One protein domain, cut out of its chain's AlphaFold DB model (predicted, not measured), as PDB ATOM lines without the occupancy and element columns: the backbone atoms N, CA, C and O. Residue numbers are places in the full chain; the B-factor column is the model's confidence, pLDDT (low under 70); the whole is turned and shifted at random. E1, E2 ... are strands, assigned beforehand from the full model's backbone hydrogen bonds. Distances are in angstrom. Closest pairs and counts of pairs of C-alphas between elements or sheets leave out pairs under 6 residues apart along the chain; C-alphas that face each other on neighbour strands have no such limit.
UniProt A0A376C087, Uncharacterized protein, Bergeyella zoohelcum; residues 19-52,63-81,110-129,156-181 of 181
ATOM      1  N   VAL A  19     100.199  -4.930  85.714       72.06
ATOM      2  CA  VAL A  19     101.327  -4.056  86.043       72.06
ATOM      3  C   VAL A  19     100.939  -2.648  85.618       72.06
ATOM      4  O   VAL A  19     100.772  -2.386  84.430       72.06
ATOM      5  N   ASP A  20     100.813  -1.752  86.586       78.38
ATOM      6  CA  ASP A  20     100.583  -0.329  86.367       78.38
ATOM      7  C   ASP A  20     101.875   0.424  86.733       78.38
ATOM      8  O   ASP A  20     102.320   0.390  87.882       78.38
ATOM      9  N   ILE A  21     102.493   1.097  85.759       76.38
ATOM     10  CA  ILE A  21     103.686   1.933  85.961       76.38
ATOM     11  C   ILE A  21     103.293   3.379  85.696       76.38
ATOM     12  O   ILE A  21     102.854   3.709  84.594       76.38
ATOM     13  N   PHE A  22     103.464   4.253  86.681       74.88
ATOM     14  CA  PHE A  22     103.048   5.643  86.572       74.88
ATOM     15  C   PHE A  22     104.124   6.596  87.079       74.88
ATOM     16  O   PHE A  22     104.537   6.526  88.238       74.88
ATOM     17  N   LEU A  23     104.553   7.522  86.220       68.19
ATOM     18  CA  LEU A  23     105.455   8.600  86.611       68.19
ATOM     19  C   LEU A  23     104.647   9.828  87.055       68.19
ATOM     20  O   LEU A  23     103.957  10.456  86.249       68.19
ATOM     21  N   GLN A  24     104.762  10.184  88.337       73.94
ATOM     22  CA  GLN A  24     104.126  11.345  88.962       73.94
ATOM     23  C   GLN A  24     105.061  12.553  88.876       73.94
ATOM     24  O   GLN A  24     105.830  12.819  89.800       73.94
ATOM     25  N   LYS A  25     104.979  13.298  87.765       65.56
ATOM     26  CA  LYS A  25     105.819  14.482  87.513       65.56
ATOM     27  C   LYS A  25     105.781  15.491  88.670       65.56
ATOM     28  O   LYS A  25     106.832  15.905  89.132       65.56
ATOM     29  N   ASP A  26     104.597  15.813  89.189       72.06
ATOM     30  CA  ASP A  26     104.441  16.841  90.235       72.06
ATOM     31  C   ASP A  26     105.063  16.446  91.580       72.06
ATOM     32  O   ASP A  26     105.418  17.307  92.382       72.06
ATOM     33  N   LYS A  27     105.205  15.141  91.836       73.94
ATOM     34  CA  LYS A  27     105.823  14.619  93.061       73.94
ATOM     35  C   LYS A  27     107.265  14.178  92.856       73.94
ATOM     36  O   LYS A  27     107.878  13.741  93.821       73.94
ATOM     37  N   ASN A  28     107.783  14.247  91.627       71.25
ATOM     38  CA  ASN A  28     109.063  13.659  91.241       71.25
ATOM     39  C   ASN A  28     109.203  12.203  91.720       71.25
ATOM     40  O   ASN A  28     110.245  11.814  92.237       71.25
ATOM     41  N   THR A  29     108.147  11.397  91.584       77.38
ATOM     42  CA  THR A  29     108.183   9.978  91.965       77.38
ATOM     43  C   THR A  29     107.708   9.076  90.839       77.38
ATOM     44  O   THR A  29     106.813   9.415  90.062       77.38
ATOM     45  N   LEU A  30     108.310   7.898  90.752       74.00
ATOM     46  CA  LEU A  30     107.874   6.793  89.916       74.00
ATOM     47  C   LEU A  30     107.169   5.769  90.798       74.00
ATOM     48  O   LEU A  30     107.768   5.198  91.703       74.00
ATOM     49  N   GLU A  31     105.901   5.508  90.509       82.81
ATOM     50  CA  GLU A  31     105.118   4.482  91.179       82.81
ATOM     51  C   GLU A  31     104.981   3.254  90.277       82.81
ATOM     52  O   GLU A  31     104.493   3.339  89.152       82.81
ATOM     53  N   VAL A  32     105.371   2.095  90.797       79.12
ATOM     54  CA  VAL A  32     105.189   0.794  90.156       79.12
ATOM     55  C   VAL A  32     104.234  -0.024  91.022       79.12
ATOM     56  O   VAL A  32     104.553  -0.373  92.159       79.12
ATOM     57  N   SER A  33     103.043  -0.312  90.506       83.00
ATOM     58  CA  SER A  33     102.038  -1.173  91.137       83.00
ATOM     59  C   SER A  33     101.928  -2.483  90.367       83.00
ATOM     60  O   SER A  33     101.670  -2.478  89.168       83.00
ATOM     61  N   ILE A  34     102.095  -3.612  91.050       81.62
ATOM     62  CA  ILE A  34     102.085  -4.936  90.422       81.62
ATOM     63  C   ILE A  34     101.157  -5.861  91.189       81.62
ATOM     64  O   ILE A  34     101.239  -5.960  92.411       81.62
ATOM     65  N   VAL A  35     100.300  -6.550  90.447       83.00
ATOM     66  CA  VAL A  35      99.508  -7.692  90.893       83.00
ATOM     67  C   VAL A  35      99.845  -8.846  89.958       83.00
ATOM     68  O   VAL A  35      99.774  -8.706  88.737       83.00
ATOM     69  N   SER A  36     100.243  -9.976  90.526       79.25
ATOM     70  CA  SER A  36     100.615 -11.176  89.780       79.25
ATOM     71  C   SER A  36     100.004 -12.385  90.453       79.25
ATOM     72  O   SER A  36     100.034 -12.472  91.671       79.25
ATOM     73  N   ASP A  37      99.502 -13.333  89.679       79.00
ATOM     74  CA  ASP A  37      99.045 -14.644  90.157       79.00
ATOM     75  C   ASP A  37     100.195 -15.601  90.512       79.00
ATOM     76  O   ASP A  37      99.991 -16.627  91.157       79.00
ATOM     77  N   SER A  38     101.418 -15.258  90.115       79.94
ATOM     78  CA  SER A  38     102.628 -16.035  90.359       79.94
ATOM     79  C   SER A  38     103.627 -15.253  91.201       79.94
ATOM     80  O   SER A  38     103.642 -14.021  91.206       79.94
ATOM     81  N   ASN A  39     104.474 -15.988  91.922       80.81
ATOM     82  CA  ASN A  39     105.566 -15.392  92.677       80.81
ATOM     83  C   ASN A  39     106.599 -14.813  91.699       80.81
ATOM     84  O   ASN A  39     107.119 -15.543  90.852       80.81
ATOM     85  N   ILE A  40     106.888 -13.518  91.814       80.44
ATOM     86  CA  ILE A  40     107.880 -12.829  90.985       80.44
ATOM     87  C   ILE A  40     108.949 -12.239  91.898       80.44
ATOM     88  O   ILE A  40     108.646 -11.518  92.848       80.44
ATOM     89  N   GLN A  41     110.212 -12.509  91.573       80.75
ATOM     90  CA  GLN A  41     111.346 -11.783  92.130       80.75
ATOM     91  C   GLN A  41     111.772 -10.723  91.124       80.75
ATOM     92  O   GLN A  41     112.246 -11.060  90.039       80.75
ATOM     93  N   LEU A  42     111.585  -9.455  91.475       73.19
ATOM     94  CA  LEU A  42     112.025  -8.343  90.646       73.19
ATOM     95  C   LEU A  42     113.384  -7.836  91.090       73.19
ATOM     96  O   LEU A  42     113.615  -7.615  92.283       73.19
ATOM     97  N   ASN A  43     114.239  -7.591  90.106       68.94
ATOM     98  CA  ASN A  43     115.417  -6.772  90.280       68.94
ATOM     99  C   ASN A  43     115.045  -5.334  89.905       68.94
ATOM    100  O   ASN A  43     114.833  -5.015  88.736       68.94
ATOM    101  N   MET A  44     114.883  -4.482  90.915       62.41
ATOM    102  CA  MET A  44     114.402  -3.111  90.719       62.41
ATOM    103  C   MET A  44     115.526  -2.068  90.757       62.41
ATOM    104  O   MET A  44     115.264  -0.886  90.978       62.41
ATOM    105  N   GLY A  45     116.770  -2.481  90.509       57.81
ATOM    106  CA  GLY A  45     117.799  -1.544  90.072       57.81
ATOM    107  C   GLY A  45     117.386  -0.946  88.729       57.81
ATOM    108  O   GLY A  45     116.922  -1.666  87.846       57.81
ATOM    109  N   LEU A  46     117.502   0.371  88.574       56.34
ATOM    110  CA  LEU A  46     117.248   1.021  87.293       56.34
ATOM    111  C   LEU A  46     118.370   0.614  86.332       56.34
ATOM    112  O   LEU A  46     119.464   1.180  86.372       56.34
ATOM    113  N   HIS A  47     118.127  -0.405  85.513       55.12
ATOM    114  CA  HIS A  47     119.161  -0.935  84.639       55.12
ATOM    115  C   HIS A  47     119.503   0.075  83.550       55.12
ATOM    116  O   HIS A  47     118.628   0.684  82.922       55.12
ATOM    117  N   SER A  48     120.800   0.247  83.313       51.00
ATOM    118  CA  SER A  48     121.260   0.861  82.084       51.00
ATOM    119  C   SER A  48     121.032  -0.038  80.897       51.00
ATOM    120  O   SER A  48     121.117  -1.262  80.956       51.00
ATOM    121  N   THR A  49     120.833   0.622  79.773       51.19
ATOM    122  CA  THR A  49     121.006   0.043  78.454       51.19
ATOM    123  C   THR A  49     122.459   0.206  77.988       51.19
ATOM    124  O   THR A  49     122.686   0.450  76.806       51.19
ATOM    125  N   HIS A  50     123.430   0.175  78.916       47.16
ATOM    126  CA  HIS A  50     124.846   0.366  78.603       47.16
ATOM    127  C   HIS A  50     125.295  -0.775  77.695       47.16
ATOM    128  O   HIS A  50     125.078  -1.945  78.015       47.16
ATOM    129  N   VAL A  51     125.911  -0.442  76.566       44.09
ATOM    130  CA  VAL A  51     126.390  -1.438  75.610       44.09
ATOM    131  C   VAL A  51     127.902  -1.347  75.532       44.09
ATOM    132  O   VAL A  51     128.454  -0.356  75.068       44.09
ATOM    133  N   TYR A  52     128.579  -2.399  75.994       39.25
ATOM    134  CA  TYR A  52     129.982  -2.625  75.670       39.25
ATOM    135  C   TYR A  52     130.053  -3.222  74.262       39.25
ATOM    136  O   TYR A  52     129.715  -4.388  74.065       39.25
ATOM    137  N   ILE A  63     116.396  -5.816  76.727       62.59
ATOM    138  CA  ILE A  63     115.534  -5.769  77.911       62.59
ATOM    139  C   ILE A  63     115.483  -7.182  78.516       62.59
ATOM    140  O   ILE A  63     114.857  -8.096  77.965       62.59
ATOM    141  N   TYR A  64     116.153  -7.362  79.652       68.69
ATOM    142  CA  TYR A  64     116.204  -8.610  80.409       68.69
ATOM    143  C   TYR A  64     114.962  -8.783  81.284       68.69
ATOM    144  O   TYR A  64     114.392  -7.820  81.803       68.69
ATOM    145  N   ASP A  65     114.553 -10.033  81.483       70.88
ATOM    146  CA  ASP A  65     113.368 -10.372  82.270       70.88
ATOM    147  C   ASP A  65     113.517  -9.941  83.734       70.88
ATOM    148  O   ASP A  65     114.570 -10.102  84.343       70.88
ATOM    149  N   ASN A  66     112.421  -9.454  84.311       71.56
ATOM    150  CA  ASN A  66     112.278  -8.995  85.694       71.56
ATOM    151  C   ASN A  66     113.124  -7.764  86.062       71.56
ATOM    152  O   ASN A  66     113.429  -7.577  87.241       71.56
ATOM    153  N   ASN A  67     113.469  -6.926  85.074       73.12
ATOM    154  CA  ASN A  67     114.243  -5.695  85.260       73.12
ATOM    155  C   ASN A  67     113.456  -4.447  84.838       73.12
ATOM    156  O   ASN A  67     112.696  -4.465  83.861       73.12
ATOM    157  N   LEU A  68     113.673  -3.359  85.578       75.56
ATOM    158  CA  LEU A  68     113.113  -2.038  85.310       75.56
ATOM    159  C   LEU A  68     114.135  -1.167  84.563       75.56
ATOM    160  O   LEU A  68     115.276  -1.026  85.001       75.56
ATOM    161  N   TYR A  69     113.708  -0.542  83.471       76.31
ATOM    162  CA  TYR A  69     114.544   0.280  82.601       76.31
ATOM    163  C   TYR A  69     113.987   1.689  82.469       76.31
ATOM    164  O   TYR A  69     112.776   1.879  82.341       76.31
ATOM    165  N   LEU A  70     114.887   2.668  82.431       77.69
ATOM    166  CA  LEU A  70     114.580   4.051  82.088       77.69
ATOM    167  C   LEU A  70     115.040   4.349  80.671       77.69
ATOM    168  O   LEU A  70     116.223   4.203  80.378       77.69
ATOM    169  N   PHE A  71     114.128   4.856  79.846       78.81
ATOM    170  CA  PHE A  71     114.393   5.323  78.493       78.81
ATOM    171  C   PHE A  71     114.136   6.823  78.371       78.81
ATOM    172  O   PHE A  71     113.091   7.323  78.804       78.81
ATOM    173  N   VAL A  72     115.080   7.527  77.750       79.12
ATOM    174  CA  VAL A  72     114.968   8.951  77.417       79.12
ATOM    175  C   VAL A  72     115.010   9.110  75.904       79.12
ATOM    176  O   VAL A  72     115.802   8.463  75.224       79.12
ATOM    177  N   TYR A  73     114.155   9.981  75.379       81.38
ATOM    178  CA  TYR A  73     114.030  10.247  73.953       81.38
ATOM    179  C   TYR A  73     114.186  11.741  73.662       81.38
ATOM    180  O   TYR A  73     113.648  12.588  74.384       81.38
ATOM    181  N   GLU A  74     114.847  12.057  72.554       82.19
ATOM    182  CA  GLU A  74     114.903  13.376  71.923       82.19
ATOM    183  C   GLU A  74     114.311  13.247  70.512       82.19
ATOM    184  O   GLU A  74     114.658  12.345  69.764       82.19
ATOM    185  N   ASN A  75     113.365  14.111  70.132       79.94
ATOM    186  CA  ASN A  75     112.767  14.108  68.783       79.94
ATOM    187  C   ASN A  75     112.205  12.751  68.293       79.94
ATOM    188  O   ASN A  75     112.169  12.503  67.093       79.94
ATOM    189  N   LYS A  76     111.687  11.916  69.211       72.81
ATOM    190  CA  LYS A  76     111.209  10.526  68.989       72.81
ATOM    191  C   LYS A  76     112.316   9.484  68.817       72.81
ATOM    192  O   LYS A  76     112.003   8.298  68.800       72.81
ATOM    193  N   GLU A  77     113.569   9.904  68.748       74.12
ATOM    194  CA  GLU A  77     114.718   9.013  68.775       74.12
ATOM    195  C   GLU A  77     115.137   8.775  70.220       74.12
ATOM    196  O   GLU A  77     115.098   9.671  71.064       74.12
ATOM    197  N   MET A  78     115.489   7.536  70.527       69.56
ATOM    198  CA  MET A  78     115.956   7.188  71.856       69.56
ATOM    199  C   MET A  78     117.413   7.609  72.017       69.56
ATOM    200  O   MET A  78     118.233   7.342  71.143       69.56
ATOM    201  N   ILE A  79     117.737   8.257  73.133       72.00
ATOM    202  CA  ILE A  79     119.108   8.663  73.427       72.00
ATOM    203  C   ILE A  79     119.841   7.441  73.987       72.00
ATOM    204  O   ILE A  79     119.384   6.880  74.987       72.00
ATOM    205  N   PRO A  80     120.965   7.010  73.394       60.31
ATOM    206  CA  PRO A  80     121.801   5.993  74.007       60.31
ATOM    207  C   PRO A  80     122.381   6.533  75.320       60.31
ATOM    208  O   PRO A  80     122.830   7.678  75.415       60.31
ATOM    209  N   LYS A  81     122.342   5.708  76.363       57.03
ATOM    210  CA  LYS A  81     122.971   6.018  77.641       57.03
ATOM    211  C   LYS A  81     124.486   5.914  77.468       57.03
ATOM    212  O   LYS A  81     124.984   4.816  77.256       57.03
ATOM    213  N   GLU A 110     118.338  -5.614  96.333       53.72
ATOM    214  CA  GLU A 110     117.067  -5.730  97.045       53.72
ATOM    215  C   GLU A 110     116.020  -6.303  96.081       53.72
ATOM    216  O   GLU A 110     115.384  -5.609  95.288       53.72
ATOM    217  N   ARG A 111     115.897  -7.632  96.102       64.50
ATOM    218  CA  ARG A 111     114.922  -8.362  95.303       64.50
ATOM    219  C   ARG A 111     113.549  -8.078  95.886       64.50
ATOM    220  O   ARG A 111     113.242  -8.485  97.008       64.50
ATOM    221  N   TYR A 112     112.703  -7.412  95.113       72.31
ATOM    222  CA  TYR A 112     111.320  -7.198  95.503       72.31
ATOM    223  C   TYR A 112     110.551  -8.482  95.224       72.31
ATOM    224  O   TYR A 112     110.397  -8.893  94.075       72.31
ATOM    225  N   ILE A 113     110.085  -9.130  96.290       79.44
ATOM    226  CA  ILE A 113     109.246 -10.322  96.183       79.44
ATOM    227  C   ILE A 113     107.793  -9.868  96.047       79.44
ATOM    228  O   ILE A 113     107.252  -9.211  96.942       79.44
ATOM    229  N   ILE A 114     107.170 -10.229  94.930       81.31
ATOM    230  CA  ILE A 114     105.737 -10.067  94.689       81.31
ATOM    231  C   ILE A 114     105.106 -11.429  94.886       81.31
ATOM    232  O   ILE A 114     105.372 -12.364  94.131       81.31
ATOM    233  N   ARG A 115     104.287 -11.541  95.925       82.75
ATOM    234  CA  ARG A 115     103.573 -12.776  96.218       82.75
ATOM    235  C   ARG A 115     102.332 -12.906  95.326       82.75
ATOM    236  O   ARG A 115     101.781 -11.888  94.904       82.75
ATOM    237  N   PRO A 116     101.885 -14.144  95.062       83.50
ATOM    238  CA  PRO A 116     100.656 -14.406  94.324       83.50
ATOM    239  C   PRO A 116      99.456 -13.623  94.864       83.50
ATOM    240  O   PRO A 116      99.189 -13.638  96.062       83.50
ATOM    241  N   ASN A 117      98.716 -12.984  93.963       78.19
ATOM    242  CA  ASN A 117      97.493 -12.214  94.185       78.19
ATOM    243  C   ASN A 117      97.623 -11.051  95.183       78.19
ATOM    244  O   ASN A 117      96.617 -10.470  95.590       78.19
ATOM    245  N   GLU A 118      98.848 -10.666  95.547       81.69
ATOM    246  CA  GLU A 118      99.109  -9.511  96.396       81.69
ATOM    247  C   GLU A 118      99.489  -8.301  95.542       81.69
ATOM    248  O   GLU A 118     100.350  -8.369  94.659       81.69
ATOM    249  N   ARG A 119      98.874  -7.151  95.837       81.69
ATOM    250  CA  ARG A 119      99.298  -5.886  95.242       81.69
ATOM    251  C   ARG A 119     100.585  -5.423  95.910       81.69
ATOM    252  O   ARG A 119     100.575  -5.003  97.066       81.69
ATOM    253  N   LYS A 120     101.676  -5.399  95.151       85.69
ATOM    254  CA  LYS A 120     102.922  -4.746  95.553       85.69
ATOM    255  C   LYS A 120     102.986  -3.350  94.949       85.69
ATOM    256  O   LYS A 120     102.870  -3.191  93.738       85.69
ATOM    257  N   LYS A 121     103.189  -2.341  95.794       84.62
ATOM    258  CA  LYS A 121     103.477  -0.964  95.384       84.62
ATOM    259  C   LYS A 121     104.927  -0.637  95.725       84.62
ATOM    260  O   LYS A 121     105.366  -0.901  96.842       84.62
ATOM    261  N   ILE A 122     105.646  -0.094  94.755       79.38
ATOM    262  CA  ILE A 122     107.043   0.323  94.866       79.38
ATOM    263  C   ILE A 122     107.112   1.777  94.397       79.38
ATOM    264  O   ILE A 122     106.487   2.128  93.396       79.38
ATOM    265  N   ILE A 123     107.808   2.626  95.148       79.25
ATOM    266  CA  ILE A 123     107.937   4.059  94.866       79.25
ATOM    267  C   ILE A 123     109.427   4.368  94.739       79.25
ATOM    268  O   ILE A 123     110.183   4.062  95.656       79.25
ATOM    269  N   PHE A 124     109.829   4.968  93.621       72.94
ATOM    270  CA  PHE A 124     111.179   5.482  93.404       72.94
ATOM    271  C   PHE A 124     111.149   7.002  93.367       72.94
ATOM    272  O   PHE A 124     110.258   7.590  92.750       72.94
ATOM    273  N   ASP A 125     112.155   7.627  93.962       70.25
ATOM    274  CA  ASP A 125     112.400   9.051  93.779       70.25
ATOM    275  C   ASP A 125     113.011   9.289  92.392       70.25
ATOM    276  O   ASP A 125     113.953   8.610  91.980       70.25
ATOM    277  N   PHE A 126     112.476  10.262  91.662       69.31
ATOM    278  CA  PHE A 126     113.024  10.730  90.397       69.31
ATOM    279  C   PHE A 126     113.823  12.007  90.649       69.31
ATOM    280  O   PHE A 126     113.263  13.064  90.935       69.31
ATOM    281  N   LEU A 127     115.148  11.912  90.567       68.44
ATOM    282  CA  LEU A 127     116.044  13.020  90.880       68.44
ATOM    283  C   LEU A 127     116.745  13.523  89.623       68.44
ATOM    284  O   LEU A 127     117.256  12.743  88.823       68.44
ATOM    285  N   VAL A 128     116.790  14.845  89.484       70.00
ATOM    286  CA  VAL A 128     117.509  15.541  88.419       70.00
ATOM    287  C   VAL A 128     118.624  16.351  89.072       70.00
ATOM    288  O   VAL A 128     118.355  17.188  89.932       70.00
ATOM    289  N   HIS A 129     119.866  16.087  88.675       70.56
ATOM    290  CA  HIS A 129     121.059  16.749  89.203       70.56
ATOM    291  C   HIS A 129     121.653  17.699  88.160       70.56
ATOM    292  O   HIS A 129     121.513  17.471  86.953       70.56
ATOM    293  N   GLY A 156     117.980  23.575  78.231       82.19
ATOM    294  CA  GLY A 156     117.000  24.165  77.322       82.19
ATOM    295  C   GLY A 156     116.378  23.188  76.318       82.19
ATOM    296  O   GLY A 156     115.535  23.608  75.521       82.19
ATOM    297  N   LYS A 157     116.763  21.904  76.313       85.94
ATOM    298  CA  LYS A 157     116.226  20.913  75.367       85.94
ATOM    299  C   LYS A 157     115.005  20.190  75.925       85.94
ATOM    300  O   LYS A 157     114.882  19.965  77.126       85.94
ATOM    301  N   LYS A 158     114.094  19.831  75.014       87.31
ATOM    302  CA  LYS A 158     112.886  19.052  75.306       87.31
ATOM    303  C   LYS A 158     113.188  17.564  75.196       87.31
ATOM    304  O   LYS A 158     113.667  17.112  74.159       87.31
ATOM    305  N   TYR A 159     112.808  16.820  76.223       85.06
ATOM    306  CA  TYR A 159     112.990  15.381  76.321       85.06
ATOM    307  C   TYR A 159     111.672  14.685  76.653       85.06
ATOM    308  O   TYR A 159     110.756  15.269  77.241       85.06
ATOM    309  N   LYS A 160     111.588  13.412  76.271       85.56
ATOM    310  CA  LYS A 160     110.529  12.487  76.683       85.56
ATOM    311  C   LYS A 160     111.141  11.375  77.515       85.56
ATOM    312  O   LYS A 160     112.224  10.901  77.194       85.56
ATOM    313  N   LEU A 161     110.434  10.938  78.546       82.88
ATOM    314  CA  LEU A 161     110.857   9.863  79.433       82.88
ATOM    315  C   LEU A 161     109.814   8.751  79.471       82.88
ATOM    316  O   LEU A 161     108.618   9.038  79.527       82.88
ATOM    317  N   GLN A 162     110.262   7.495  79.478       82.19
ATOM    318  CA  GLN A 162     109.407   6.333  79.706       82.19
ATOM    319  C   GLN A 162     110.143   5.262  80.509       82.19
ATOM    320  O   GLN A 162     111.299   4.948  80.234       82.19
ATOM    321  N   ILE A 163     109.445   4.658  81.464       81.31
ATOM    322  CA  ILE A 163     109.915   3.485  82.192       81.31
ATOM    323  C   ILE A 163     109.310   2.235  81.564       81.31
ATOM    324  O   ILE A 163     108.122   2.219  81.231       81.31
ATOM    325  N   GLN A 164     110.107   1.180  81.425       82.94
ATOM    326  CA  GLN A 164     109.619  -0.125  80.987       82.94
ATOM    327  C   GLN A 164     110.057  -1.219  81.959       82.94
ATOM    328  O   GLN A 164     111.189  -1.219  82.434       82.94
ATOM    329  N   LEU A 165     109.157  -2.153  82.247       82.19
ATOM    330  CA  LEU A 165     109.410  -3.339  83.058       82.19
ATOM    331  C   LEU A 165     109.129  -4.567  82.209       82.19
ATOM    332  O   LEU A 165     108.015  -4.721  81.704       82.19
ATOM    333  N   LYS A 166     110.100  -5.464  82.087       80.81
ATOM    334  CA  LYS A 166     109.858  -6.770  81.476       80.81
ATOM    335  C   LYS A 166     109.621  -7.803  82.557       80.81
ATOM    336  O   LYS A 166     110.390  -7.877  83.504       80.81
ATOM    337  N   ILE A 167     108.573  -8.605  82.423       78.81
ATOM    338  CA  ILE A 167     108.327  -9.776  83.270       78.81
ATOM    339  C   ILE A 167     108.000 -10.929  82.334       78.81
ATOM    340  O   ILE A 167     106.980 -10.889  81.639       78.81
ATOM    341  N   LYS A 168     108.854 -11.958  82.332       79.06
ATOM    342  CA  LYS A 168     108.794 -13.054  81.352       79.06
ATOM    343  C   LYS A 168     108.774 -12.466  79.924       79.06
ATOM    344  O   LYS A 168     109.505 -11.529  79.621       79.06
ATOM    345  N   SER A 169     107.880 -12.939  79.059       74.81
ATOM    346  CA  SER A 169     107.734 -12.460  77.679       74.81
ATOM    347  C   SER A 169     107.029 -11.104  77.527       74.81
ATOM    348  O   SER A 169     106.918 -10.614  76.406       74.81
ATOM    349  N   ASN A 170     106.524 -10.499  78.608       80.19
ATOM    350  CA  ASN A 170     105.685  -9.302  78.527       80.19
ATOM    351  C   ASN A 170     106.459  -8.046  78.932       80.19
ATOM    352  O   ASN A 170     107.121  -8.022  79.972       80.19
ATOM    353  N   VAL A 171     106.318  -6.983  78.137       82.25
ATOM    354  CA  VAL A 171     106.877  -5.654  78.419       82.25
ATOM    355  C   VAL A 171     105.748  -4.704  78.796       82.25
ATOM    356  O   VAL A 171     104.840  -4.448  78.008       82.25
ATOM    357  N   TYR A 172     105.835  -4.151  79.999       83.25
ATOM    358  CA  TYR A 172     104.900  -3.177  80.545       83.25
ATOM    359  C   TYR A 172     105.548  -1.799  80.510       83.25
ATOM    360  O   TYR A 172     106.727  -1.657  80.830       83.25
ATOM    361  N   LYS A 173     104.791  -0.776  80.110       84.00
ATOM    362  CA  LYS A 173     105.319   0.571  79.868       84.00
ATOM    363  C   LYS A 173     104.576   1.601  80.706       84.00
ATOM    364  O   LYS A 173     103.363   1.499  80.872       84.00
ATOM    365  N   SER A 174     105.294   2.607  81.195       81.94
ATOM    366  CA  SER A 174     104.684   3.773  81.828       81.94
ATOM    367  C   SER A 174     104.060   4.723  80.807       81.94
ATOM    368  O   SER A 174     104.322   4.643  79.599       81.94
ATOM    369  N   ASN A 175     103.315   5.705  81.320       78.81
ATOM    370  CA  ASN A 175     103.046   6.933  80.582       78.81
ATOM    371  C   ASN A 175     104.361   7.600  80.141       78.81
ATOM    372  O   ASN A 175     105.380   7.507  80.830       78.81
ATOM    373  N   ILE A 176     104.319   8.277  78.993       82.69
ATOM    374  CA  ILE A 176     105.423   9.124  78.539       82.69
ATOM    375  C   ILE A 176     105.302  10.474  79.238       82.69
ATOM    376  O   ILE A 176     104.223  11.072  79.248       82.69
ATOM    377  N   VAL A 177     106.406  10.966  79.793       81.31
ATOM    378  CA  VAL A 177     106.466  12.288  80.422       81.31
ATOM    379  C   VAL A 177     107.384  13.207  79.638       81.31
ATOM    380  O   VAL A 177     108.539  12.884  79.381       81.31
ATOM    381  N   GLU A 178     106.855  14.371  79.268       83.50
ATOM    382  CA  GLU A 178     107.592  15.438  78.598       83.50
ATOM    383  C   GLU A 178     108.166  16.435  79.609       83.50
ATOM    384  O   GLU A 178     107.474  16.894  80.533       83.50
ATOM    385  N   PHE A 179     109.435  16.794  79.425       79.50
ATOM    386  CA  PHE A 179     110.132  17.765  80.263       79.50
ATOM    387  C   PHE A 179     111.177  18.564  79.476       79.50
ATOM    388  O   PHE A 179     111.560  18.200  78.365       79.50
ATOM    389  N   VAL A 180     111.602  19.684  80.058       80.31
ATOM    390  CA  VAL A 180     112.737  20.487  79.595       80.31
ATOM    391  C   VAL A 180     113.810  20.375  80.669       80.31
ATOM    392  O   VAL A 180     113.486  20.588  81.838       80.31
ATOM    393  N   TYR A 181     115.029  20.001  80.285       75.75
ATOM    394  CA  TYR A 181     116.192  20.012  81.183       75.75
ATOM    395  C   TYR A 181     116.872  21.378  81.147       75.75
ATOM    396  O   TYR A 181     116.956  21.937  80.033       75.75
TER     397      TYR A 181
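AT A GLANCE: This is residues 19 to 52, 63 to 81, 110 to 129 and 156 to 181 of the 181 residues of an uncharacterized protein of Bergeyella zoohelcum (UniProt A0A376C087). Look for a sandwich, two sheets face to face: the three strands E1, E2 and E6 make a small sheet that covers part of a larger, strongly twisted sheet of E3, E4, E5, E7, E8 and E9. The long strand E7 runs through the larger sheet, with E4 along one side of it and the short E8 and E9 one after the other along the other side. The printed part has 99 residues, with nine strands, E1 to E9 in chain order, and no named helix; the class is all strand. The small sheet has the order E1, E2, E6 and is antiparallel; the larger one is branched and mixed. The whole is compact, with a radius of gyration of the C-alphas of 14.1 A and spans of 45 by 34 by 22 A.

IN THESE COORDINATES: Find C-alpha 19 at (101.327, -4.056, 86.043); from there E1 runs over residues 19 to 24, 15.9 A. E2 is residues 29 to 35, 19.7 A, and E3 residues 40 to 47, 17.6 A. After the first cut, E4 is residues 67 to 74, 23.3 A. After the second come E5, residues 111 to 114, and E6, residues 120 to 125, 16.8 A. After the third, find C-alpha 158 at (112.886, 19.052, 75.306), where E7 begins; it runs 30.3 A to residue 167. E8 is residues 170 to 173, and E9, residues 177 to 180, ends at C-alpha 180 (112.737, 20.487, 79.595).

HOW THE PARTS SIT: Begin with the hairpin E1 and E2, antiparallel at 167 degrees, where N 22 and O 31 are 2.8 A apart. On E2's other side E6 is antiparallel, with N 32 and O 122 at 2.8 A. In the larger sheet E3 has E5 on one side, antiparallel, with N 42 and O 112 at 2.9 A, and E4 on the other, parallel, with N 47 and O 68 at 3.0 A. E4 and E7 are antiparallel, with N 71 and O 162 at 2.9 A. E7 and E8 are a hairpin, with N 165 and O 172 at 2.9 A; E9 is E7's antiparallel neighbour, with N 161 and O 177 at 2.8 A. Between the sheets, the closest C-alphas of E1 and E8 are those of Ile 21 and Lys 173, 6.5 A apart. E2 and E7 are apart.

THE WHOLE: The two C-alphas farthest apart are those of Pro 116 and Gly 156, 45.2 A. Look across the cuts: C-alphas 52 and 63 are 15.0 A apart, 81 and 110 are 23.4 A, 129 and 156 are 14.6 A. The links that are printed whole are tight. The mean pLDDT of the printed part is 74.7, and 21 residues are under 70, among them 43 to 52.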